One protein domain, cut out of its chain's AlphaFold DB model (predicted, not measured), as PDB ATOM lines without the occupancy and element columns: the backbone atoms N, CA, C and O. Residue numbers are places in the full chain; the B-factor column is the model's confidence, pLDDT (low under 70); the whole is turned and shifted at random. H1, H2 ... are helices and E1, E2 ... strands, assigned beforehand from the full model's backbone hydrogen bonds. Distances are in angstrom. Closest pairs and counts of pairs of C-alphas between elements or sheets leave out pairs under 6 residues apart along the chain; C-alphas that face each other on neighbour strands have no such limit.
ATOM      1  N   TRP A 311     142.540 172.629  65.589       88.56
ATOM      2  CA  TRP A 311     141.328 171.979  66.098       88.56
ATOM      3  C   TRP A 311     140.025 172.548  65.523       88.56
ATOM      4  O   TRP A 311     139.031 171.823  65.432       88.56
ATOM      5  N   ARG A 312     140.006 173.817  65.085       92.12
ATOM      6  CA  ARG A 312     138.813 174.433  64.478       92.12
ATOM      7  C   ARG A 312     138.416 173.707  63.197       92.12
ATOM      8  O   ARG A 312     137.230 173.472  62.962       92.12
ATOM      9  N   ARG A 313     139.402 173.277  62.401       91.50
ATOM     10  CA  ARG A 313     139.171 172.471  61.195       91.50
ATOM     11  C   ARG A 313     138.494 171.145  61.529       91.50
ATOM     12  O   ARG A 313     137.526 170.789  60.868       91.50
ATOM     13  N   GLU A 314     138.966 170.444  62.560       89.50
ATOM     14  CA  GLU A 314     138.380 169.163  62.969       89.50
ATOM     15  C   GLU A 314     136.922 169.316  63.436       89.50
ATOM     16  O   GLU A 314     136.068 168.502  63.087       89.50
ATOM     17  N   LEU A 315     136.613 170.386  64.177       90.50
ATOM     18  CA  LEU A 315     135.239 170.697  64.580       90.50
ATOM     19  C   LEU A 315     134.341 171.037  63.390       90.50
ATOM     20  O   LEU A 315     133.206 170.562  63.312       90.50
ATOM     21  N   PHE A 316     134.843 171.861  62.471       90.00
ATOM     22  CA  PHE A 316     134.102 172.253  61.279       90.00
ATOM     23  C   PHE A 316     133.782 171.030  60.406       90.00
ATOM     24  O   PHE A 316     132.641 170.876  59.962       90.00
ATOM     25  N   ASP A 317     134.755 170.123  60.250       86.75
ATOM     26  CA  ASP A 317     134.618 168.846  59.537       86.75
ATOM     27  C   ASP A 317     133.571 167.928  60.176       86.75
ATOM     28  O   ASP A 317     132.805 167.273  59.470       86.75
ATOM     29  N   ALA A 318     133.470 167.948  61.504       82.56
ATOM     30  CA  ALA A 318     132.476 167.204  62.269       82.56
ATOM     31  C   ALA A 318     131.102 167.893  62.371       82.56
ATOM     32  O   ALA A 318     130.281 167.523  63.214       82.56
ATOM     33  N   MET A 319     130.841 168.900  61.535       82.19
ATOM     34  CA  MET A 319     129.590 169.659  61.513       82.19
ATOM     35  C   MET A 319     129.282 170.426  62.818       82.19
ATOM     36  O   MET A 319     128.137 170.799  63.071       82.19
ATOM     37  N   MET A 320     130.301 170.706  63.637       84.50
ATOM     38  CA  MET A 320     130.186 171.485  64.876       84.50
ATOM     39  C   MET A 320     130.451 172.977  64.627       84.50
ATOM     40  O   MET A 320     130.862 173.381  63.533       84.50
ATOM     41  N   ILE A 321     130.172 173.812  65.634       86.00
ATOM     42  CA  ILE A 321     130.666 175.193  65.678       86.00
ATOM     43  C   ILE A 321     132.169 175.120  65.949       86.00
ATOM     44  O   ILE A 321     132.585 174.436  66.876       86.00
ATOM     45  N   ALA A 322     132.986 175.799  65.151       89.62
ATOM     46  CA  ALA A 322     134.440 175.658  65.190       89.62
ATOM     47  C   ALA A 322     135.138 176.722  66.064       89.62
ATOM     48  O   ALA A 322     136.171 177.269  65.703       89.62
ATOM     49  N   ASN A 323     134.580 177.032  67.236       87.94
ATOM     50  CA  ASN A 323     135.153 178.007  68.171       87.94
ATOM     51  C   ASN A 323     135.115 177.497  69.623       87.94
ATOM     52  O   ASN A 323     134.628 176.403  69.897       87.94
ATOM     53  N   ALA A 324     135.624 178.289  70.574       85.94
ATOM     54  CA  ALA A 324     135.770 177.860  71.971       85.94
ATOM     55  C   ALA A 324     134.420 177.565  72.662       85.94
ATOM     56  O   ALA A 324     134.363 176.868  73.676       85.94
ATOM     57  N   LYS A 325     133.313 178.063  72.092       90.00
ATOM     58  CA  LYS A 325     131.949 177.838  72.581       90.00
ATOM     59  C   LYS A 325     131.333 176.537  72.054       90.00
ATOM     60  O   LYS A 325     130.207 176.238  72.445       90.00
ATOM     61  N   ALA A 326     132.037 175.748  71.235       90.94
ATOM     62  CA  ALA A 326     131.531 174.516  70.609       90.94
ATOM     63  C   ALA A 326     130.876 173.522  71.582       90.94
ATOM     64  O   ALA A 326     129.934 172.828  71.212       90.94
ATOM     65  N   LEU A 327     131.385 173.460  72.816       92.69
ATOM     66  CA  LEU A 327     130.932 172.535  73.861       92.69
ATOM     67  C   LEU A 327     129.906 173.155  74.823       92.69
ATOM     68  O   LEU A 327     129.377 172.462  75.693       92.69
ATOM     69  N   SER A 328     129.614 174.452  74.694       91.19
ATOM     70  CA  SER A 328     128.633 175.133  75.547       91.19
ATOM     71  C   SER A 328     127.229 174.552  75.358       91.19
ATOM     72  O   SER A 328     126.900 174.045  74.285       91.19
ATOM     73  N   LYS A 329     126.367 174.672  76.375       90.56
ATOM     74  CA  LYS A 329     124.961 174.236  76.282       90.56
ATOM     75  C   LYS A 329     124.194 174.932  75.154       90.56
ATOM     76  O   LYS A 329     123.327 174.312  74.549       90.56
ATOM     77  N   ALA A 330     124.531 176.188  74.854       87.44
ATOM     78  CA  ALA A 330     123.922 176.944  73.761       87.44
ATOM     79  C   ALA A 330     124.303 176.382  72.380       87.44
ATOM     80  O   ALA A 330     123.455 176.281  71.500       87.44
ATOM     81  N   ALA A 331     125.570 175.998  72.192       85.62
ATOM     82  CA  ALA A 331     126.055 175.421  70.938       85.62
ATOM     83  C   ALA A 331     125.662 173.946  70.766       85.62
ATOM     84  O   ALA A 331     125.414 173.491  69.650       85.62
ATOM     85  N   MET A 332     125.646 173.199  71.869       88.38
ATOM     86  CA  MET A 332     125.403 171.765  71.895       88.38
ATOM     87  C   MET A 332     124.536 171.412  73.112       88.38
ATOM     88  O   MET A 332     125.065 171.094  74.183       88.38
ATOM     89  N   PRO A 333     123.202 171.468  72.977       90.38
ATOM     90  CA  PRO A 333     122.287 171.174  74.073       90.38
ATOM     91  C   PRO A 333     122.529 169.784  74.663       90.38
ATOM     92  O   PRO A 333     122.854 168.840  73.943       90.38
ATOM     93  N   ARG A 334     122.367 169.630  75.978       90.75
ATOM     94  CA  ARG A 334     122.498 168.315  76.622       90.75
ATOM     95  C   ARG A 334     121.298 167.445  76.297       90.75
ATOM     96  O   ARG A 334     120.193 167.961  76.152       90.75
ATOM     97  N   LEU A 335     121.536 166.139  76.165       88.12
ATOM     98  CA  LEU A 335     120.494 165.177  75.827       88.12
ATOM     99  C   LEU A 335     119.386 165.214  76.899       88.12
ATOM    100  O   LEU A 335     119.653 164.839  78.042       88.12
ATOM    101  N   PRO A 336     118.156 165.650  76.566       87.19
ATOM    102  CA  PRO A 336     117.081 165.743  77.545       87.19
ATOM    103  C   PRO A 336     116.723 164.366  78.104       87.19
ATOM    104  O   PRO A 336     116.726 163.375  77.370       87.19
ATOM    105  N   SER A 337     116.345 164.299  79.381       85.69
ATOM    106  CA  SER A 337     115.958 163.042  80.041       85.69
ATOM    107  C   SER A 337     114.795 162.341  79.332       85.69
ATOM    108  O   SER A 337     114.841 161.129  79.141       85.69
ATOM    109  N   GLN A 338     113.799 163.101  78.866       84.75
ATOM    110  CA  GLN A 338     112.667 162.580  78.096       84.75
ATOM    111  C   GLN A 338     113.115 161.928  76.781       84.75
ATOM    112  O   GLN A 338     112.715 160.804  76.487       84.75
ATOM    113  N   LEU A 339     113.992 162.598  76.023       81.62
ATOM    114  CA  LEU A 339     114.526 162.061  74.770       81.62
ATOM    115  C   LEU A 339     115.426 160.845  75.030       81.62
ATOM    116  O   LEU A 339     115.369 159.864  74.295       81.62
ATOM    117  N   SER A 340     116.215 160.871  76.108       83.88
ATOM    118  CA  SER A 340     116.998 159.716  76.554       83.88
ATOM    119  C   SER A 340     116.095 158.517  76.861       83.88
ATOM    120  O   SER A 340     116.340 157.428  76.349       83.88
ATOM    121  N   ALA A 341     115.019 158.704  77.629       82.94
ATOM    122  CA  ALA A 341     114.068 157.643  77.962       82.94
ATOM    123  C   ALA A 341     113.340 157.093  76.722       82.94
ATOM    124  O   ALA A 341     113.135 155.882  76.605       82.94
ATOM    125  N   GLU A 342     112.992 157.962  75.774       81.00
ATOM    126  CA  GLU A 342     112.396 157.567  74.500       81.00
ATOM    127  C   GLU A 342     113.355 156.709  73.666       81.00
ATOM    128  O   GLU A 342     112.966 155.639  73.194       81.00
ATOM    129  N   LEU A 343     114.620 157.123  73.544       79.25
ATOM    130  CA  LEU A 343     115.657 156.351  72.853       79.25
ATOM    131  C   LEU A 343     115.871 154.986  73.505       79.25
ATOM    132  O   LEU A 343     115.891 153.979  72.800       79.25
ATOM    133  N   GLN A 344     115.969 154.938  74.839       82.31
ATOM    134  CA  GLN A 344     116.074 153.678  75.581       82.31
ATOM    135  C   GLN A 344     114.892 152.763  75.253       82.31
ATOM    136  O   GLN A 344     115.081 151.609  74.880       82.31
ATOM    137  N   THR A 345     113.670 153.288  75.341       80.25
ATOM    138  CA  THR A 345     112.450 152.509  75.112       80.25
ATOM    139  C   THR A 345     112.388 151.971  73.686       80.25
ATOM    140  O   THR A 345     112.089 150.795  73.493       80.25
ATOM    141  N   ARG A 346     112.694 152.800  72.684       74.50
ATOM    142  CA  ARG A 346     112.619 152.410  71.270       74.50
ATOM    143  C   ARG A 346     113.696 151.399  70.880       74.50
ATOM    144  O   ARG A 346     113.372 150.421  70.211       74.50
ATOM    145  N   LEU A 347     114.939 151.589  71.331       75.94
ATOM    146  CA  LEU A 347     116.031 150.643  71.073       75.94
ATOM    147  C   LEU A 347     115.773 149.285  71.737       75.94
ATOM    148  O   LEU A 347     116.033 148.248  71.132       75.94
ATOM    149  N   LEU A 348     115.208 149.273  72.949       74.31
ATOM    150  CA  LEU A 348     114.859 148.032  73.649       74.31
ATOM    151  C   LEU A 348     113.651 147.318  73.021       74.31
ATOM    152  O   LEU A 348     113.651 146.092  72.942       74.31
ATOM    153  N   LYS A 349     112.641 148.064  72.551       70.38
ATOM    154  CA  LYS A 349     111.421 147.503  71.942       70.38
ATOM    155  C   LYS A 349     111.551 147.157  70.454       70.38
ATOM    156  O   LYS A 349     110.620 146.573  69.910       70.38
ATOM    157  N   ARG A 350     112.673 147.496  69.799       65.31
ATOM    158  CA  ARG A 350     112.901 147.305  68.344       65.31
ATOM    159  C   ARG A 350     111.781 147.908  67.482       65.31
ATOM    160  O   ARG A 350     111.417 147.375  66.434       65.31
ATOM    161  N   ASP A 351     111.191 148.994  67.972       52.28
ATOM    162  CA  ASP A 351     109.946 149.524  67.429       52.28
ATOM    163  C   ASP A 351     110.193 150.402  66.190       52.28
ATOM    164  O   ASP A 351     111.280 150.961  66.015       52.28
ATOM    165  N   ARG A 352     109.183 150.500  65.311       44.38
ATOM    166  CA  ARG A 352     109.275 151.140  63.979       44.38
ATOM    167  C   ARG A 352     110.003 152.485  63.999       44.38
ATOM    168  O   ARG A 352     109.715 153.325  64.843       44.38
ATOM    169  N   MET A 353     110.814 152.696  62.952       43.62
ATOM    170  CA  MET A 353     111.380 153.969  62.496       43.62
ATOM    171  C   MET A 353     111.687 154.933  63.633       43.62
ATOM    172  O   MET A 353     110.846 155.718  64.082       43.62
ATOM    173  N   ILE A 354     112.957 154.966  64.006       44.38
ATOM    174  CA  ILE A 354     113.519 156.111  64.694       44.38
ATOM    175  C   ILE A 354     113.557 157.278  63.684       44.38
ATOM    176  O   ILE A 354     114.599 157.742  63.244       44.38
ATOM    177  N   PHE A 355     112.379 157.816  63.354       38.69
ATOM    178  CA  PHE A 355     112.230 159.253  63.317       38.69
ATOM    179  C   PHE A 355     112.504 159.698  64.754       38.69
ATOM    180  O   PHE A 355     111.582 159.920  65.538       38.69
ATOM    181  N   ILE A 356     113.787 159.835  65.113       42.38
ATOM    182  CA  ILE A 356     114.151 161.017  65.893       42.38
ATOM    183  C   ILE A 356     113.551 162.111  65.043       42.38
ATOM    184  O   ILE A 356     113.939 162.206  63.877       42.38
ATOM    185  N   SER A 357     112.449 162.692  65.518       37.16
ATOM    186  CA  SER A 357     111.542 163.438  64.654       37.16
ATOM    187  C   SER A 357     112.355 164.303  63.690       37.16
ATOM    188  O   SER A 357     113.356 164.883  64.111       37.16
ATOM    189  N   ASP A 358     111.943 164.423  62.426       40.19
ATOM    190  CA  ASP A 358     112.567 165.350  61.458       40.19
ATOM    191  C   ASP A 358     112.781 166.769  62.043       40.19
ATOM    192  O   ASP A 358     113.515 167.578  61.477       40.19
ATOM    193  N   ARG A 359     112.114 167.083  63.167       40.84
ATOM    194  CA  ARG A 359     112.246 168.310  63.943       40.84
ATOM    195  C   ARG A 359     113.553 168.395  64.752       40.84
ATOM    196  O   ARG A 359     114.146 169.469  64.714       40.84
ATOM    197  N   ASP A 360     114.050 167.312  65.372       50.53
ATOM    198  CA  ASP A 360     115.236 167.328  66.257       50.53
ATOM    199  C   ASP A 360     116.107 166.056  66.184       50.53
ATOM    200  O   ASP A 360     115.961 165.145  67.000       50.53
ATOM    201  N   PRO A 361     117.060 165.965  65.240       65.56
ATOM    202  CA  PRO A 361     117.963 164.822  65.160       65.56
ATOM    203  C   PRO A 361     118.903 164.770  66.374       65.56
ATOM    204  O   PRO A 361     119.491 165.781  66.761       65.56
ATOM    205  N   ILE A 362     119.116 163.569  66.932       70.19
ATOM    206  CA  ILE A 362     119.960 163.332  68.123       70.19
ATOM    207  C   ILE A 362     121.387 163.863  67.953       70.19
ATOM    208  O   ILE A 362     122.055 164.206  68.922       70.19
ATOM    209  N   SER A 363     121.836 163.980  66.701       70.12
ATOM    210  CA  SER A 363     123.129 164.537  66.315       70.12
ATOM    211  C   SER A 363     123.338 165.994  66.746       70.12
ATOM    212  O   SER A 363     124.492 166.434  66.783       70.12
ATOM    213  N   ARG A 364     122.258 166.722  67.081       75.88
ATOM    214  CA  ARG A 364     122.289 168.080  67.649       75.88
ATOM    215  C   ARG A 364     122.699 168.118  69.120       75.88
ATOM    216  O   ARG A 364     123.202 169.146  69.563       75.88
ATOM    217  N   TYR A 365     122.480 167.038  69.866       87.12
ATOM    218  CA  TYR A 365     122.727 167.013  71.304       87.12
ATOM    219  C   TYR A 365     124.146 166.551  71.631       87.12
ATOM    220  O   TYR A 365     124.779 165.812  70.871       87.12
ATOM    221  N   ALA A 366     124.630 166.978  72.796       91.19
ATOM    222  CA  ALA A 366     125.841 166.440  73.395       91.19
ATOM    223  C   ALA A 366     125.669 164.941  73.681       91.19
ATOM    224  O   ALA A 366     124.551 164.501  73.984       91.19
ATOM    225  N   PRO A 367     126.756 164.153  73.610       92.38
ATOM    226  CA  PRO A 367     126.728 162.792  74.101       92.38
ATOM    227  C   PRO A 367     126.329 162.779  75.587       92.38
ATOM    228  O   PRO A 367     126.686 163.694  76.334       92.38
ATOM    229  N   PRO A 368     125.568 161.769  76.030       91.62
ATOM    230  CA  PRO A 368     125.336 161.544  77.451       91.62
ATOM    231  C   PRO A 368     126.638 161.045  78.086       91.62
ATOM    232  O   PRO A 368     127.316 160.288  77.397       91.62
ATOM    233  N   PRO A 369     126.952 161.352  79.362       89.06
ATOM    234  CA  PRO A 369     128.209 160.951  79.999       89.06
ATOM    235  C   PRO A 369     128.594 159.493  79.717       89.06
ATOM    236  O   PRO A 369     127.737 158.599  79.731       89.06
ATOM    237  N   HIS A 370     129.877 159.254  79.446       89.62
ATOM    238  CA  HIS A 370     130.377 157.924  79.104       89.62
ATOM    239  C   HIS A 370     130.077 156.924  80.227       89.62
ATOM    240  O   HIS A 370     130.204 157.250  81.406       89.62
ATOM    241  N   GLY A 371     129.636 155.716  79.866       86.06
ATOM    242  CA  GLY A 371     129.209 154.692  80.827       86.06
ATOM    243  C   GLY A 371     127.804 154.895  81.414       86.06
ATOM    244  O   GLY A 371     127.332 154.053  82.177       86.06
ATOM    245  N   SER A 372     127.098 155.977  81.062       89.44
ATOM    246  CA  SER A 372     125.692 156.152  81.448       89.44
ATOM    247  C   SER A 372     124.794 155.049  80.873       89.44
ATOM    248  O   SER A 372     125.104 154.412  79.865       89.44
ATOM    249  N   LYS A 373     123.610 154.854  81.469       90.38
ATOM    250  CA  LYS A 373     122.650 153.820  81.038       90.38
ATOM    251  C   LYS A 373     122.332 153.881  79.538       90.38
ATOM    252  O   LYS A 373     122.291 152.849  78.878       90.38
ATOM    253  N   ILE A 374     122.108 155.080  78.999       89.50
ATOM    254  CA  ILE A 374     121.809 155.259  77.572       89.50
ATOM    255  C   ILE A 374     123.038 154.990  76.690       89.50
ATOM    256  O   ILE A 374     122.877 154.395  75.627       89.50
ATOM    257  N   TRP A 375     124.244 155.370  77.132       90.81
ATOM    258  CA  TRP A 375     125.488 155.035  76.437       90.81
ATOM    259  C   TRP A 375     125.625 153.519  76.292       90.81
ATOM    260  O   TRP A 375     125.712 153.029  75.172       90.81
ATOM    261  N   ASN A 376     125.509 152.779  77.400       91.81
ATOM    262  CA  ASN A 376     125.656 151.321  77.408       91.81
ATOM    263  C   ASN A 376     124.610 150.617  76.525       91.81
ATOM    264  O   ASN A 376     124.919 149.619  75.886       91.81
ATOM    265  N   ILE A 377     123.377 151.138  76.449       90.25
ATOM    266  CA  ILE A 377     122.333 150.588  75.565       90.25
ATOM    267  C   ILE A 377     122.698 150.777  74.088       90.25
ATOM    268  O   ILE A 377     122.565 149.840  73.299       90.25
ATOM    269  N   VAL A 378     123.145 151.977  73.708       89.75
ATOM    270  CA  VAL A 378     123.557 152.270  72.327       89.75
ATOM    271  C   VAL A 378     124.806 151.474  71.959       89.75
ATOM    272  O   VAL A 378     124.860 150.914  70.867       89.75
ATOM    273  N   ASP A 379     125.777 151.389  72.865       91.12
ATOM    274  CA  ASP A 379     127.009 150.625  72.675       91.12
ATOM    275  C   ASP A 379     126.713 149.131  72.466       91.12
ATOM    276  O   ASP A 379     127.093 148.557  71.445       91.12
ATOM    277  N   ALA A 380     125.908 148.538  73.355       90.44
ATOM    278  CA  ALA A 380     125.497 147.142  73.254       90.44
ATOM    279  C   ALA A 380     124.726 146.843  71.962       90.44
ATOM    280  O   ALA A 380     124.934 145.792  71.364       90.44
ATOM    281  N   MET A 381     123.844 147.745  71.511       88.06
ATOM    282  CA  MET A 381     123.120 147.573  70.245       88.06
ATOM    283  C   MET A 381     124.045 147.724  69.032       88.06
ATOM    284  O   MET A 381     123.928 146.966  68.074       88.06
ATOM    285  N   ALA A 382     124.981 148.673  69.067       88.31
ATOM    286  CA  ALA A 382     125.921 148.912  67.974       88.31
ATOM    287  C   ALA A 382     126.888 147.737  67.749       88.31
ATOM    288  O   ALA A 382     127.281 147.491  66.605       88.31
ATOM    289  N   ASN A 383     127.250 147.027  68.824       89.12
ATOM    290  CA  ASN A 383     128.124 145.852  68.792       89.12
ATOM    291  C   ASN A 383     127.389 144.551  68.421       89.12
ATOM    292  O   ASN A 383     128.032 143.509  68.331       89.12
ATOM    293  N   ARG A 384     126.067 144.575  68.197       87.25
ATOM    294  CA  ARG A 384     125.362 143.394  67.683       87.25
ATOM    295  C   ARG A 384     125.740 143.125  66.232       87.25
ATOM    296  O   ARG A 384     125.941 144.051  65.437       87.25
ATOM    297  N   GLU A 385     125.788 141.844  65.900       85.25
ATOM    298  CA  GLU A 385     125.880 141.377  64.524       85.25
ATOM    299  C   GLU A 385     124.541 141.596  63.819       85.25
ATOM    300  O   GLU A 385     123.473 141.503  64.431       85.25
ATOM    301  N   MET A 386     124.614 141.965  62.542       82.88
ATOM    302  CA  MET A 386     123.424 142.056  61.704       82.88
ATOM    303  C   MET A 386     122.945 140.644  61.393       82.88
ATOM    304  O   MET A 386     123.753 139.747  61.179       82.88
ATOM    305  N   GLU A 387     121.634 140.457  61.364       77.06
ATOM    306  CA  GLU A 387     121.046 139.188  60.950       77.06
ATOM    307  C   GLU A 387     121.203 139.052  59.426       77.06
ATOM    308  O   GLU A 387     120.741 139.936  58.694       77.06
ATOM    309  N   ASP A 388     121.831 137.964  58.959       71.19
ATOM    310  CA  ASP A 388     122.150 137.724  57.544       71.19
ATOM    311  C   ASP A 388     120.912 137.783  56.643       71.19
ATOM    312  O   ASP A 388     119.936 137.041  56.810       71.19
ATOM    313  N   GLU A 389     120.965 138.651  55.635       61.03
ATOM    314  CA  GLU A 389     119.986 138.660  54.556       61.03
ATOM    315  C   GLU A 389     120.297 137.482  53.628       61.03
ATOM    316  O   GLU A 389     121.225 137.538  52.823       61.03
ATOM    317  N   SER A 390     119.538 136.386  53.742       58.38
ATOM    318  CA  SER A 390     119.611 135.327  52.734       58.38
ATOM    319  C   SER A 390     119.277 135.942  51.365       58.38
ATOM    320  O   SER A 390     118.198 136.522  51.220       58.38
ATOM    321  N   PRO A 391     120.147 135.817  50.348       55.94
ATOM    322  CA  PRO A 391     119.933 136.447  49.042       55.94
ATOM    323  C   PRO A 391     118.675 135.936  48.318       55.94
ATOM    324  O   PRO A 391     118.204 136.570  47.374       55.94
ATOM    325  N   GLU A 392     118.110 134.814  48.769       53.94
ATOM    326  CA  GLU A 392     116.964 134.140  48.157       53.94
ATOM    327  C   GLU A 392     115.628 134.434  48.869       53.94
ATOM    328  O   GLU A 392     114.561 134.181  48.304       53.94
ATOM    329  N   ALA A 393     115.644 135.028  50.070       59.94
ATOM    330  CA  ALA A 393     114.442 135.322  50.853       59.94
ATOM    331  C   ALA A 393     114.344 136.813  51.205       59.94
ATOM    332  O   ALA A 393     115.287 137.422  51.698       59.94
ATOM    333  N   LYS A 394     113.167 137.422  50.998       60.97
ATOM    334  CA  LYS A 394     112.929 138.799  51.462       60.97
ATOM    335  C   LYS A 394     113.092 138.845  52.989       60.97
ATOM    336  O   LYS A 394     112.418 138.056  53.657       60.97
ATOM    337  N   PRO A 395     113.901 139.768  53.542       62.09
ATOM    338  CA  PRO A 395     114.098 139.856  54.982       62.09
ATOM    339  C   PRO A 395     112.758 140.080  55.679       62.09
ATOM    340  O   PRO A 395     111.901 140.838  55.201       62.09
ATOM    341  N   SER A 396     112.569 139.405  56.814       74.81
ATOM    342  CA  SER A 396     111.361 139.597  57.613       74.81
ATOM    343  C   SER A 396     111.273 141.054  58.081       74.81
ATOM    344  O   SER A 396     112.272 141.771  58.194       74.81
ATOM    345  N   THR A 397     110.057 141.526  58.366       72.56
ATOM    346  CA  THR A 397     109.877 142.904  58.850       72.56
ATOM    347  C   THR A 397     110.625 143.140  60.168       72.56
ATOM    348  O   THR A 397     111.091 144.252  60.400       72.56
ATOM    349  N   ASP A 398     110.768 142.111  61.003       73.00
ATOM    350  CA  ASP A 398     111.468 142.207  62.284       73.00
ATOM    351  C   ASP A 398     112.991 142.158  62.120       73.00
ATOM    352  O   ASP A 398     113.683 142.952  62.752       73.00
ATOM    353  N   GLN A 399     113.502 141.337  61.197       75.81
ATOM    354  CA  GLN A 399     114.923 141.314  60.828       75.81
ATOM    355  C   GLN A 399     115.385 142.685  60.330       75.81
ATOM    356  O   GLN A 399     116.358 143.252  60.828       75.81
ATOM    357  N   LYS A 400     114.619 143.279  59.407       77.06
ATOM    358  CA  LYS A 400     114.902 144.624  58.903       77.06
ATOM    359  C   LYS A 400     114.925 145.665  60.027       77.06
ATOM    360  O   LYS A 400     115.816 146.502  60.065       77.06
ATOM    361  N   ARG A 401     113.981 145.598  60.976       73.62
ATOM    362  CA  ARG A 401     113.946 146.514  62.135       73.62
ATOM    363  C   ARG A 401     115.163 146.356  63.038       73.62
ATOM    364  O   ARG A 401     115.681 147.361  63.520       73.62
ATOM    365  N   THR A 402     115.600 145.121  63.282       78.69
ATOM    366  CA  THR A 402     116.808 144.850  64.065       78.69
ATOM    367  C   THR A 402     118.031 145.447  63.369       78.69
ATOM    368  O   THR A 402     118.759 146.215  63.995       78.69
ATOM    369  N   ASN A 403     118.211 145.182  62.072       82.00
ATOM    370  CA  ASN A 403     119.338 145.705  61.297       82.00
ATOM    371  C   ASN A 403     119.326 147.247  61.235       82.00
ATOM    372  O   ASN A 403     120.345 147.868  61.539       82.00
ATOM    373  N   ASP A 404     118.170 147.877  60.987       76.44
ATOM    374  CA  ASP A 404     118.009 149.342  61.010       76.44
ATOM    375  C   ASP A 404     118.392 149.942  62.384       76.44
ATOM    376  O   ASP A 404     119.045 150.988  62.475       76.44
ATOM    377  N   ALA A 405     117.997 149.288  63.485       78.06
ATOM    378  CA  ALA A 405     118.329 149.733  64.839       78.06
ATOM    379  C   ALA A 405     119.829 149.603  65.150       78.06
ATOM    380  O   ALA A 405     120.393 150.475  65.823       78.06
ATOM    381  N   ILE A 406     120.481 148.549  64.649       83.12
ATOM    382  CA  ILE A 406     121.933 148.352  64.746       83.12
ATOM    383  C   ILE A 406     122.663 149.456  63.975       83.12
ATOM    384  O   ILE A 406     123.542 150.108  64.542       83.12
ATOM    385  N   GLU A 407     122.284 149.727  62.722       81.94
ATOM    386  CA  GLU A 407     122.893 150.788  61.906       81.94
ATOM    387  C   GLU A 407     122.783 152.156  62.565       81.94
ATOM    388  O   GLU A 407     123.774 152.884  62.691       81.94
ATOM    389  N   LEU A 408     121.588 152.499  63.045       80.25
ATOM    390  CA  LEU A 408     121.393 153.762  63.731       80.25
ATOM    391  C   LEU A 408     122.210 153.834  65.024       80.25
ATOM    392  O   LEU A 408     122.821 154.867  65.299       80.25
ATOM    393  N   SER A 409     122.263 152.755  65.804       84.88
ATOM    394  CA  SER A 409     123.068 152.717  67.031       84.88
ATOM    395  C   SER A 409     124.554 152.892  66.726       84.88
ATOM    396  O   SER A 409     125.226 153.669  67.404       84.88
ATOM    397  N   ARG A 410     125.059 152.276  65.649       86.56
ATOM    398  CA  ARG A 410     126.428 152.487  65.149       86.56
ATOM    399  C   ARG A 410     126.662 153.947  64.755       86.56
ATOM    400  O   ARG A 410     127.682 154.519  65.139       86.56
ATOM    401  N   ALA A 411     125.718 154.581  64.058       82.31
ATOM    402  CA  ALA A 411     125.819 155.990  63.674       82.31
ATOM    403  C   ALA A 411     125.812 156.940  64.890       82.31
ATOM    404  O   ALA A 411     126.627 157.865  64.953       82.31
ATOM    405  N   ILE A 412     124.933 156.701  65.872       85.94
ATOM    406  CA  ILE A 412     124.859 157.475  67.122       85.94
ATOM    407  C   ILE A 412     126.146 157.303  67.929       85.94
ATOM    408  O   ILE A 412     126.774 158.300  68.289       85.94
ATOM    409  N   ARG A 413     126.572 156.057  68.163       89.19
ATOM    410  CA  ARG A 413     127.806 155.736  68.886       89.19
ATOM    411  C   ARG A 413     129.006 156.413  68.239       89.19
ATOM    412  O   ARG A 413     129.755 157.105  68.922       89.19
ATOM    413  N   LYS A 414     129.152 156.286  66.913       86.62
ATOM    414  CA  LYS A 414     130.220 156.947  66.156       86.62
ATOM    415  C   LYS A 414     130.209 158.454  66.398       86.62
ATOM    416  O   LYS A 414     131.245 159.023  66.723       86.62
ATOM    417  N   ARG A 415     129.046 159.098  66.269       86.38
ATOM    418  CA  ARG A 415     128.906 160.541  66.499       86.38
ATOM    419  C   ARG A 415     129.337 160.925  67.913       86.38
ATOM    420  O   ARG A 415     130.056 161.906  68.062       86.38
ATOM    421  N   TRP A 416     128.904 160.190  68.930       91.06
ATOM    422  CA  TRP A 416     129.263 160.470  70.318       91.06
ATOM    423  C   TRP A 416     130.761 160.301  70.584       91.06
ATOM    424  O   TRP A 416     131.361 161.202  71.164       91.06
ATOM    425  N   ILE A 417     131.378 159.225  70.082       90.75
ATOM    426  CA  ILE A 417     132.837 159.025  70.131       90.75
ATOM    427  C   ILE A 417     133.569 160.198  69.478       90.75
ATOM    428  O   ILE A 417     134.472 160.781  70.082       90.75
ATOM    429  N   ASP A 418     133.140 160.592  68.276       88.50
ATOM    430  CA  ASP A 418     133.743 161.708  67.553       88.50
ATOM    431  C   ASP A 418     133.643 163.008  68.383       88.50
ATOM    432  O   ASP A 418     134.616 163.758  68.451       88.50
ATOM    433  N   VAL A 419     132.516 163.263  69.069       91.75
ATOM    434  CA  VAL A 419     132.363 164.428  69.968       91.75
ATOM    435  C   VAL A 419     133.318 164.358  71.153       91.75
ATOM    436  O   VAL A 419     133.981 165.355  71.433       91.75
ATOM    437  N   TYR A 420     133.409 163.220  71.840       92.94
ATOM    438  CA  TYR A 420     134.324 163.061  72.972       92.94
ATOM    439  C   TYR A 420     135.771 163.334  72.579       92.94
ATOM    440  O   TYR A 420     136.468 164.113  73.231       92.94
ATOM    441  N   ARG A 421     136.205 162.754  71.458       90.81
ATOM    442  CA  ARG A 421     137.538 162.976  70.900       90.81
ATOM    443  C   ARG A 421     137.769 164.454  70.607       90.81
ATOM    444  O   ARG A 421     138.773 165.022  71.035       90.81
ATOM    445  N   LEU A 422     136.837 165.088  69.900       91.00
ATOM    446  CA  LEU A 422     136.931 166.498  69.527       91.00
ATOM    447  C   LEU A 422     136.928 167.429  70.738       91.00
ATOM    448  O   LEU A 422     137.631 168.435  70.715       91.00
ATOM    449  N   ALA A 423     136.209 167.086  71.808       93.19
ATOM    450  CA  ALA A 423     136.197 167.871  73.035       93.19
ATOM    451  C   ALA A 423     137.602 168.022  73.642       93.19
ATOM    452  O   ALA A 423     137.930 169.088  74.157       93.19
ATOM    453  N   THR A 424     138.470 167.013  73.489       92.12
ATOM    454  CA  THR A 424     139.878 167.086  73.935       92.12
ATOM    455  C   THR A 424     140.765 167.999  73.080       92.12
ATOM    456  O   THR A 424     141.901 168.312  73.442       92.12
ATOM    457  N   LYS A 425     140.271 168.425  71.913       91.94
ATOM    458  CA  LYS A 425     140.973 169.332  70.998       91.94
ATOM    459  C   LYS A 425     140.579 170.789  71.207       91.94
ATOM    460  O   LYS A 425     141.344 171.659  70.811       91.94
ATOM    461  N   VAL A 426     139.414 171.049  71.804       92.56
ATOM    462  CA  VAL A 426     138.889 172.406  71.978       92.56
ATOM    463  C   VAL A 426     139.743 173.175  72.973       92.56
ATOM    464  O   VAL A 426     139.807 172.839  74.157       92.56
ATOM    465  N   GLU A 427     140.369 174.235  72.483       92.06
ATOM    466  CA  GLU A 427     141.090 175.196  73.307       92.06
ATOM    467  C   GLU A 427     140.109 176.255  73.817       92.06
ATOM    468  O   GLU A 427     139.324 176.827  73.051       92.06
ATOM    469  N   ARG A 428     140.132 176.502  75.128       91.50
ATOM    470  CA  ARG A 428     139.297 177.506  75.795       91.50
ATOM    471  C   ARG A 428     139.999 178.051  77.035       91.50
ATOM    472  O   ARG A 428     140.960 177.462  77.525       91.50
ATOM    473  N   ASN A 429     139.479 179.151  77.561       92.31
ATOM    474  CA  ASN A 429     139.848 179.619  78.890       92.31
ATOM    475  C   ASN A 429     139.041 178.831  79.922       92.31
ATOM    476  O   ASN A 429     137.811 178.835  79.865       92.31
ATOM    477  N   TRP A 430     139.741 178.135  80.811       94.19
ATOM    478  CA  TRP A 430     139.172 177.429  81.955       94.19
ATOM    479  C   TRP A 430     139.270 178.334  83.169       94.19
ATOM    480  O   TRP A 430     140.369 178.782  83.494       94.19
ATOM    481  N   ALA A 431     138.146 178.593  83.823       93.12
ATOM    482  CA  ALA A 431     138.055 179.492  84.959       93.12
ATOM    483  C   ALA A 431     137.665 178.750  86.240       93.12
ATOM    484  O   ALA A 431     136.988 177.716  86.212       93.12
ATOM    485  N   ASP A 432     138.084 179.295  87.375       90.50
ATOM    486  CA  ASP A 432     137.600 178.871  88.681       90.50
ATOM    487  C   ASP A 432     136.223 179.484  89.009       90.50
ATOM    488  O   ASP A 432     135.692 180.322  88.277       90.50
ATOM    489  N   THR A 433     135.613 179.060  90.117       87.75
ATOM    490  CA  THR A 433     134.324 179.606  90.586       87.75
ATOM    491  C   THR A 433     134.382 181.095  90.924       87.75
ATOM    492  O   THR A 433     133.354 181.765  90.851       87.75
ATOM    493  N   SER A 434     135.560 181.614  91.286       81.19
ATOM    494  CA  SER A 434     135.747 183.023  91.640       81.19
ATOM    495  C   SER A 434     135.936 183.936  90.423       81.19
ATOM    496  O   SER A 434     135.760 185.147  90.542       81.19
ATOM    497  N   GLY A 435     136.323 183.381  89.270       75.56
ATOM    498  CA  GLY A 435     136.745 184.130  88.085       75.56
ATOM    499  C   GLY A 435     138.122 184.795  88.220       75.56
ATOM    500  O   GLY A 435     138.596 185.399  87.259       75.56
ATOM    501  N   SER A 436     138.778 184.686  89.382       77.75
ATOM    502  CA  SER A 436     140.096 185.284  89.641       77.75
ATOM    503  C   SER A 436     141.220 184.486  88.989       77.75
ATOM    504  O   SER A 436     142.281 185.033  88.686       77.75
ATOM    505  N   PHE A 437     140.998 183.189  88.764       82.88
ATOM    506  CA  PHE A 437     141.934 182.321  88.071       82.88
ATOM    507  C   PHE A 437     141.335 181.861  86.743       82.88
ATOM    508  O   PHE A 437     140.276 181.240  86.703       82.88
ATOM    509  N   SER A 438     142.049 182.131  85.650       90.56
ATOM    510  CA  SER A 438     141.708 181.658  84.309       90.56
ATOM    511  C   SER A 438     142.963 181.177  83.594       90.56
ATOM    512  O   SER A 438     143.983 181.868  83.589       90.56
ATOM    513  N   VAL A 439     142.885 180.015  82.949       92.81
ATOM    514  CA  VAL A 439     144.003 179.416  82.217       92.81
ATOM    515  C   VAL A 439     143.583 178.988  80.805       92.81
ATOM    516  O   VAL A 439     142.599 178.258  80.654       92.81
ATOM    517  N   PRO A 440     144.304 179.410  79.748       93.62
ATOM    518  CA  PRO A 440     144.057 178.922  78.399       93.62
ATOM    519  C   PRO A 440     144.576 177.482  78.287       93.62
ATOM    520  O   PRO A 440     145.765 177.205  78.478       93.62
ATOM    521  N   ALA A 441     143.672 176.536  78.039       95.38
ATOM    522  CA  ALA A 441     143.996 175.117  78.016       95.38
ATOM    523  C   ALA A 441     143.019 174.302  77.156       95.38
ATOM    524  O   ALA A 441     141.901 174.722  76.847       95.38
ATOM    525  N   ARG A 442     143.428 173.077  76.823       94.81
ATOM    526  CA  ARG A 442     142.541 172.028  76.300       94.81
ATOM    527  C   ARG A 442     142.409 170.890  77.305       94.81
ATOM    528  O   ARG A 442     143.361 170.573  78.020       94.81
ATOM    529  N   MET A 443     141.242 170.258  77.346       95.81
ATOM    530  CA  MET A 443     140.998 169.110  78.220       95.81
ATOM    531  C   MET A 443     141.686 167.855  77.680       95.81
ATOM    532  O   MET A 443     141.632 167.576  76.488       95.81
ATOM    533  N   LEU A 444     142.298 167.069  78.560       94.44
ATOM    534  CA  LEU A 444     142.866 165.761  78.221       94.44
ATOM    535  C   LEU A 444     141.958 164.602  78.641       94.44
ATOM    536  O   LEU A 444     141.975 163.550  78.012       94.44
ATOM    537  N   GLY A 445     141.185 164.797  79.705       93.62
ATOM    538  CA  GLY A 445     140.307 163.802  80.311       93.62
ATOM    539  C   GLY A 445     139.956 164.216  81.736       93.62
ATOM    540  O   GLY A 445     140.324 165.309  82.175       93.62
ATOM    541  N   ARG A 446     139.276 163.342  82.473       94.31
ATOM    542  CA  ARG A 446     138.923 163.587  83.874       94.31
ATOM    543  C   ARG A 446     139.074 162.347  84.743       94.31
ATOM    544  O   ARG A 446     139.111 161.228  84.247       94.31
ATOM    545  N   THR A 447     139.103 162.564  86.045       91.88
ATOM    546  CA  THR A 447     138.760 161.573  87.066       91.88
ATOM    547  C   THR A 447     137.373 161.901  87.628       91.88
ATOM    548  O   THR A 447     136.663 162.769  87.106       91.88
ATOM    549  N   ASP A 448     136.968 161.224  88.699       88.69
ATOM    550  CA  ASP A 448     135.720 161.540  89.402       88.69
ATOM    551  C   ASP A 448     135.772 162.877  90.149       88.69
ATOM    552  O   ASP A 448     134.736 163.478  90.405       88.69
ATOM    553  N   THR A 449     136.972 163.364  90.472       93.94
ATOM    554  CA  THR A 449     137.176 164.554  91.313       93.94
ATOM    555  C   THR A 449     137.949 165.673  90.624       93.94
ATOM    556  O   THR A 449     137.957 166.798  91.108       93.94
ATOM    557  N   SER A 450     138.615 165.408  89.500       95.12
ATOM    558  CA  SER A 450     139.481 166.394  88.847       95.12
ATOM    559  C   SER A 450     139.435 166.305  87.329       95.12
ATOM    560  O   SER A 450     139.165 165.247  86.764       95.12
ATOM    561  N   VAL A 451     139.751 167.406  86.655       96.06
ATOM    562  CA  VAL A 451     139.986 167.445  85.210       96.06
ATOM    563  C   VAL A 451     141.477 167.613  84.931       96.06
ATOM    564  O   VAL A 451     142.154 168.425  85.564       96.06
ATOM    565  N   ALA A 452     141.995 166.852  83.969       96.56
ATOM    566  CA  ALA A 452     143.351 167.016  83.467       96.56
ATOM    567  C   ALA A 452     143.335 167.982  82.278       96.56
ATOM    568  O   ALA A 452     142.667 167.727  81.272       96.56
ATOM    569  N   LEU A 453     144.100 169.066  82.370       96.81
ATOM    570  CA  LEU A 453     144.203 170.103  81.346       96.81
ATOM    571  C   LEU A 453     145.636 170.189  80.816       96.81
ATOM    572  O   LEU A 453     146.600 170.012  81.561       96.81
ATOM    573  N   LEU A 454     145.776 170.490  79.527       96.75
ATOM    574  CA  LEU A 454     147.040 170.878  78.910       96.75
ATOM    575  C   LEU A 454     146.982 172.361  78.581       96.75
ATOM    576  O   LEU A 454     146.203 172.773  77.717       96.75
ATOM    577  N   ARG A 455     147.804 173.147  79.268       95.69
ATOM    578  CA  ARG A 455     147.920 174.579  79.034       95.69
ATOM    579  C   ARG A 455     148.419 174.853  77.618       95.69
ATOM    580  O   ARG A 455     149.383 174.235  77.168       95.69
ATOM    581  N   THR A 456     147.766 175.768  76.910       91.56
ATOM    582  CA  THR A 456     148.129 176.114  75.525       91.56
ATOM    583  C   THR A 456     149.204 177.192  75.454       91.56
ATOM    584  O   THR A 456     149.820 177.361  74.409       91.56
ATOM    585  N   ASP A 457     149.436 177.923  76.544       90.31
ATOM    586  CA  ASP A 457     150.453 178.974  76.622       90.31
ATOM    587  C   ASP A 457     151.872 178.424  76.838       90.31
ATOM    588  O   ASP A 457     152.825 178.966  76.284       90.31
ATOM    589  N   ASN A 458     152.021 177.347  77.611       91.81
ATOM    590  CA  ASN A 458     153.324 176.781  77.970       91.81
ATOM    591  C   ASN A 458     153.425 175.251  77.809       91.81
ATOM    592  O   ASN A 458     154.466 174.673  78.113       91.81
ATOM    593  N   GLY A 459     152.358 174.575  77.370       93.44
ATOM    594  CA  GLY A 459     152.344 173.121  77.180       93.44
ATOM    595  C   GLY A 459     152.339 172.298  78.474       93.44
ATOM    596  O   GLY A 459     152.423 171.073  78.417       93.44
ATOM    597  N   GLN A 460     152.240 172.927  79.647       96.00
ATOM    598  CA  GLN A 460     152.257 172.230  80.929       96.00
ATOM    599  C   GLN A 460     150.935 171.492  81.171       96.00
ATOM    600  O   GLN A 460     149.844 172.035  80.976       96.00
ATOM    601  N   ARG A 461     151.027 170.257  81.671       96.44
ATOM    602  CA  ARG A 461     149.867 169.515  82.169       96.44
ATOM    603  C   ARG A 461     149.563 169.914  83.611       96.44
ATOM    604  O   ARG A 461     150.451 169.884  84.459       96.44
ATOM    605  N   ILE A 462     148.304 170.232  83.888       94.94
ATOM    606  CA  ILE A 462     147.798 170.552  85.226       94.94
ATOM    607  C   ILE A 462     146.550 169.717  85.519       94.94
ATOM    608  O   ILE A 462     145.837 169.321  84.597       94.94
ATOM    609  N   ASN A 463     146.277 169.466  86.797       95.31
ATOM    610  CA  ASN A 463     145.025 168.858  87.241       95.31
ATOM    611  C   ASN A 463     144.276 169.874  88.102       95.31
ATOM    612  O   ASN A 463     144.850 170.422  89.043       95.31
ATOM    613  N   VAL A 464     143.013 170.123  87.773       93.81
ATOM    614  CA  VAL A 464     142.163 171.081  88.486       93.81
ATOM    615  C   VAL A 464     141.003 170.318  89.125       93.81
ATOM    616  O   VAL A 464     140.319 169.582  88.412       93.81
ATOM    617  N   PRO A 465     140.772 170.446  90.443       95.25
ATOM    618  CA  PRO A 465     139.616 169.829  91.085       95.25
ATOM    619  C   PRO A 465     138.295 170.359  90.515       95.25
ATOM    620  O   PRO A 465     138.157 171.565  90.289       95.25
ATOM    621  N   LEU A 466     137.329 169.469  90.272       94.69
ATOM    622  CA  LEU A 466     136.058 169.812  89.622       94.69
ATOM    623  C   LEU A 466     135.247 170.814  90.447       94.69
ATOM    624  O   LEU A 466     134.612 171.698  89.881       94.69
ATOM    625  N   GLU A 467     135.301 170.722  91.774       93.50
ATOM    626  CA  GLU A 467     134.610 171.631  92.690       93.50
ATOM    627  C   GLU A 467     135.160 173.062  92.668       93.50
ATOM    628  O   GLU A 467     134.479 173.990  93.105       93.50
ATOM    629  N   ARG A 468     136.383 173.254  92.155       91.44
ATOM    630  CA  ARG A 468     137.009 174.575  92.022       91.44
ATOM    631  C   ARG A 468     136.721 175.238  90.682       91.44
ATOM    632  O   ARG A 468     136.918 176.444  90.575       91.44
ATOM    633  N   LEU A 469     136.282 174.483  89.678       94.44
ATOM    634  CA  LEU A 469     135.950 175.023  88.361       94.44
ATOM    635  C   LEU A 469     134.666 175.842  88.397       94.44
ATOM    636  O   LEU A 469     133.741 175.549  89.155       94.44
ATOM    637  N   SER A 470     134.580 176.820  87.498       94.06
ATOM    638  CA  SER A 470     133.321 177.485  87.179       94.06
ATOM    639  C   SER A 470     132.229 176.453  86.852       94.06
ATOM    640  O   SER A 470     132.507 175.354  86.363       94.06
ATOM    641  N   ASN A 471     130.961 176.795  87.099       92.75
ATOM    642  CA  ASN A 471     129.846 175.876  86.836       92.75
ATOM    643  C   ASN A 471     129.814 175.387  85.380       92.75
ATOM    644  O   ASN A 471     129.509 174.220  85.138       92.75
ATOM    645  N   ASP A 472     130.152 176.264  84.434       91.69
ATOM    646  CA  ASP A 472     130.183 175.942  83.010       91.69
ATOM    647  C   ASP A 472     131.342 175.000  82.661       91.69
ATOM    648  O   ASP A 472     131.155 174.043  81.909       91.69
ATOM    649  N   ASP A 473     132.537 175.233  83.211       94.62
ATOM    650  CA  ASP A 473     133.700 174.379  82.945       94.62
ATOM    651  C   ASP A 473     133.581 173.014  83.624       94.62
ATOM    652  O   ASP A 473     133.923 171.997  83.018       94.62
ATOM    653  N   ARG A 474     133.043 172.970  84.851       94.62
ATOM    654  CA  ARG A 474     132.733 171.713  85.545       94.62
ATOM    655  C   ARG A 474     131.770 170.869  84.723       94.62
ATOM    656  O   ARG A 474     132.022 169.691  84.501       94.62
ATOM    657  N   GLU A 475     130.699 171.474  84.227       92.50
ATOM    658  CA  GLU A 475     129.682 170.761  83.460       92.50
ATOM    659  C   GLU A 475     130.218 170.239  82.117       92.50
ATOM    660  O   GLU A 475     129.876 169.131  81.695       92.50
ATOM    661  N   ILE A 476     131.111 170.989  81.465       94.38
ATOM    662  CA  ILE A 476     131.828 170.526  80.272       94.38
ATOM    663  C   ILE A 476     132.748 169.355  80.617       94.38
ATOM    664  O   ILE A 476     132.750 168.356  79.897       94.38
ATOM    665  N   ALA A 477     133.510 169.451  81.708       94.38
ATOM    666  CA  ALA A 477     134.366 168.360  82.152       94.38
ATOM    667  C   ALA A 477     133.538 167.102  82.448       94.38
ATOM    668  O   ALA A 477     133.856 166.039  81.934       94.38
ATOM    669  N   GLU A 478     132.435 167.208  83.183       92.19
ATOM    670  CA  GLU A 478     131.555 166.079  83.508       92.19
ATOM    671  C   GLU A 478     130.893 165.461  82.268       92.19
ATOM    672  O   GLU A 478     130.787 164.237  82.168       92.19
ATOM    673  N   THR A 479     130.477 166.296  81.310       91.81
ATOM    674  CA  THR A 479     129.792 165.842  80.093       91.81
ATOM    675  C   THR A 479     130.749 165.183  79.108       91.81
ATOM    676  O   THR A 479     130.418 164.148  78.542       91.81
ATOM    677  N   PHE A 480     131.915 165.789  78.863       94.50
ATOM    678  CA  PHE A 480     132.803 165.407  77.760       94.50
ATOM    679  C   PHE A 480     134.124 164.779  78.213       94.50
ATOM    680  O   PHE A 480     134.821 164.165  77.406       94.50
ATOM    681  N   GLY A 481     134.503 164.964  79.475       92.56
ATOM    682  CA  GLY A 481     135.712 164.392  80.044       92.56
ATOM    683  C   GLY A 481     135.565 162.884  80.180       92.56
ATOM    684  O   GLY A 481     134.701 162.389  80.906       92.56
ATOM    685  N   LEU A 482     136.439 162.158  79.492       92.75
ATOM    686  CA  LEU A 482     136.550 160.711  79.602       92.75
ATOM    687  C   LEU A 482     137.535 160.336  80.714       92.75
ATOM    688  O   LEU A 482     138.553 161.011  80.901       92.75
ATOM    689  N   THR A 483     137.241 159.251  81.431       88.88
ATOM    690  CA  THR A 483     138.201 158.633  82.350       88.88
ATOM    691  C   THR A 483     139.343 157.979  81.564       88.88
ATOM    692  O   THR A 483     139.188 157.727  80.367       88.88
ATOM    693  N   PRO A 484     140.503 157.699  82.186       85.50
ATOM    694  CA  PRO A 484     141.597 156.985  81.523       85.50
ATOM    695  C   PRO A 484     141.152 155.674  80.856       85.50
ATOM    696  O   PRO A 484     141.535 155.413  79.718       85.50
ATOM    697  N   ASP A 485     140.285 154.906  81.518       85.06
ATOM    698  CA  ASP A 485     139.761 153.647  80.978       85.06
ATOM    699  C   ASP A 485     138.854 153.894  79.770       85.06
ATOM    700  O   ASP A 485     139.044 153.284  78.718       85.06
ATOM    701  N   ALA A 486     137.945 154.870  79.865       86.19
ATOM    702  CA  ALA A 486     137.072 155.248  78.756       86.19
ATOM    703  C   ALA A 486     137.854 155.820  77.558       86.19
ATOM    704  O   ALA A 486     137.497 155.589  76.407       86.19
ATOM    705  N   LEU A 487     138.952 156.548  77.799       85.50
ATOM    706  CA  LEU A 487     139.856 157.007  76.739       85.50
ATOM    707  C   LEU A 487     140.503 155.830  76.005       85.50
ATOM    708  O   LEU A 487     140.637 155.879  74.782       85.50
ATOM    709  N   ASN A 488     140.913 154.793  76.734       84.56
ATOM    710  CA  ASN A 488     141.492 153.594  76.137       84.56
ATOM    711  C   ASN A 488     140.447 152.802  75.346       84.56
ATOM    712  O   ASN A 488     140.731 152.408  74.217       84.56
ATOM    713  N   GLU A 489     139.238 152.641  75.883       84.00
ATOM    714  CA  GLU A 489     138.116 151.994  75.194       84.00
ATOM    715  C   GLU A 489     137.779 152.712  73.880       84.00
ATOM    716  O   GLU A 489     137.756 152.099  72.813       84.00
ATOM    717  N   VAL A 490     137.627 154.039  73.921       82.50
ATOM    718  CA  VAL A 490     137.374 154.852  72.725       82.50
ATOM    719  C   VAL A 490     138.481 154.686  71.679       82.50
ATOM    720  O   VAL A 490     138.180 154.513  70.497       82.50
ATOM    721  N   ARG A 491     139.755 154.669  72.093       82.75
ATOM    722  CA  ARG A 491     140.890 154.425  71.182       82.75
ATOM    723  C   ARG A 491     140.866 153.022  70.578       82.75
ATOM    724  O   ARG A 491     141.185 152.863  69.402       82.75
ATOM    725  N   GLN A 492     140.486 152.007  71.352       81.44
ATOM    726  CA  GLN A 492     140.367 150.636  70.854       81.44
ATOM    727  C   GLN A 492     139.265 150.524  69.798       81.44
ATOM    728  O   GLN A 492     139.529 150.002  68.716       81.44
ATOM    729  N   ILE A 493     138.086 151.104  70.056       76.19
ATOM    730  CA  ILE A 493     136.957 151.143  69.108       76.19
ATOM    731  C   ILE A 493     137.358 151.812  67.783       76.19
ATOM    732  O   ILE A 493     136.866 151.447  66.713       76.19
ATOM    733  N   GLU A 494     138.246 152.805  67.831       68.75
ATOM    734  CA  GLU A 494     138.806 153.431  66.632       68.75
ATOM    735  C   GLU A 494     139.796 152.519  65.900       68.75
ATOM    736  O   GLU A 494     139.753 152.451  64.671       68.75
ATOM    737  N   SER A 495     140.662 151.815  66.632       65.44
ATOM    738  CA  SER A 495     141.690 150.937  66.057       65.44
ATOM    739  C   SER A 495     141.127 149.692  65.369       65.44
ATOM    740  O   SER A 495     141.715 149.204  64.410       65.44
ATOM    741  N   THR A 496     139.959 149.208  65.800       60.44
ATOM    742  CA  THR A 496     139.265 148.070  65.181       60.44
ATOM    743  C   THR A 496     138.466 148.455  63.930       60.44
ATOM    744  O   THR A 496     137.721 147.634  63.398       60.44
ATOM    745  N   ARG A 497     138.578 149.699  63.442       53.56
ATOM    746  CA  ARG A 497     137.930 150.118  62.193       53.56
ATOM    747  C   ARG A 497     138.717 149.602  60.982       53.56
ATOM    748  O   ARG A 497     139.921 149.849  60.908       53.56
ATOM    749  N   PRO A 498     138.064 149.000  59.972       38.97
ATOM    750  CA  PRO A 498     138.685 148.872  58.663       38.97
ATOM    751  C   PRO A 498     138.977 150.276  58.118       38.97
ATOM    752  O   PRO A 498     138.116 151.163  58.127       38.97
ATOM    753  N   ALA A 499     140.214 150.497  57.680       31.11
ATOM    754  CA  ALA A 499     140.614 151.736  57.035       31.11
ATOM    755  C   ALA A 499     139.873 151.869  55.694       31.11
ATOM    756  O   ALA A 499     140.284 151.303  54.689       31.11
ATOM    757  N   GLY A 500     138.776 152.627  55.690       34.19
ATOM    758  CA  GLY A 500     138.041 152.991  54.481       34.19
ATOM    759  C   GLY A 500     136.789 152.154  54.223       34.19
ATOM    760  O   GLY A 500     136.861 151.026  53.754       34.19
ATOM    761  N   THR A 501     135.637 152.780  54.457       28.47
ATOM    762  CA  THR A 501     134.443 152.668  53.603       28.47
ATOM    763  C   THR A 501     133.926 154.073  53.325       28.47
ATOM    764  O   THR A 501     134.103 154.957  54.204       28.47
TER     765      THR A 501
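AT A GLANCE: This is residues 311 to 501 of the 501 residues of the protein "SHD1 domain-containing protein" of Rhodopirellula rubra (UniProt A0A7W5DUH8). A four-stranded, strongly twisted sheet sits at one end of an elongated domain, with H5 packed across one of its faces; from there the long helix H4 runs away as a shaft along the long axis. H3 packs on H4 and H2 packs on H3, away from the sheet, while H1 and H6 lie near the sheet end of H4; the loop of residues 383 to 396 reaches past the start of H4, and the tail, residues 495 to 501, sticks out. The printed part has 191 residues, with six named helices and four named strands in the order H1 H2 H3 H4 E1 E2 E3 E4 H5 H6; the sheet runs E1 E2 E3 E4, antiparallel throughout, and the class is mixed, helices and strands. The whole is compact by its radius of gyration of the C-alphas, 18.8 A, yet elongated in outline, spanning 68 by 36 by 29 A.

HOW THE PARTS SIT: Begin at the sheet, where E1, residues 427 to 431, E2, residues 438 to 446, E3, residues 450 to 455, and E4, residues 461 to 465, form a meander, each strand the antiparallel neighbour of the one before. Each successive pair is a hairpin, and E1 and E4 are the edge strands. Look between E1 and E2 for N 430 and O 439, 2.9 A apart and within hydrogen-bond range; between E2 and E3 for N 444 and O 452, 2.8 A; between E3 and E4 for N 453 and O 462, 2.8 A. E2 bends by 80 degrees at residue 441. H5, residues 471 to 480, is on the sheet at a height of 8.6 A; it lies over E3, but only just, with 3 of its C-alphas falling there, and runs across the strands at 88 degrees to E3 on the local plane. The hub is H4, residues 397 to 423, which only grazes the sheet with residues 420 to 423. H4 and H5 only just touch, with 3 pairs of C-alphas within 8 A, the closest being Tyr 420 and Phe 480 at 5.5 A. H6, residues 484 to 495, only grazes the sheet with residues 484 to 487, and is close to but not clearly touching H4, the closest C-alphas being those of Ile 417 and Val 490, 6.7 A apart. H1, residues 311 to 317, only just touches H4, with 3 pairs within 8 A, through residue 422 of H4 alone; the closest C-alphas are those of Leu 315 and Leu 422, 6.7 A apart. H3, residues 373 to 382, touches residues 405 to 413 of H4 at a steep tilt of 60 degrees, closest at the C-alphas of Ala 382 and Arg 410, 4.6 A. H2, residues 337 to 349, touches H3, closest at the C-alphas of Gln 344 and Ile 374, 6.3 A. H2 and H5 are apart. In H1, H2, H3, H4, H5 and H6 every O i to N i+4 pair is within hydrogen-bond range.

IN THESE COORDINATES: Find C-alpha 397 of H4 at (109.877, 142.904, 58.850); from there the helix runs 39.0 A to C-alpha 423 at (136.197, 167.871, 73.035). E2 covers 18.3 A, H2 18.1 A and H6 16.6 A. H1 begins at C-alpha 311, (141.328, 171.979, 66.098).

THE WHOLE: The two C-alphas farthest apart, those of Glu 392 and Ser 436, are 69.8 A apart. The printed part has no cut and ends at Thr 501, the chain's last residue. The links H1 to H2, H2 to H3 and H3 to H4 are long, with 19, 23 and 14 residues. The mean pLDDT of the printed part is 82.4, and residues 350 to 361, 389 to 395 and 494 to 501 are under 70.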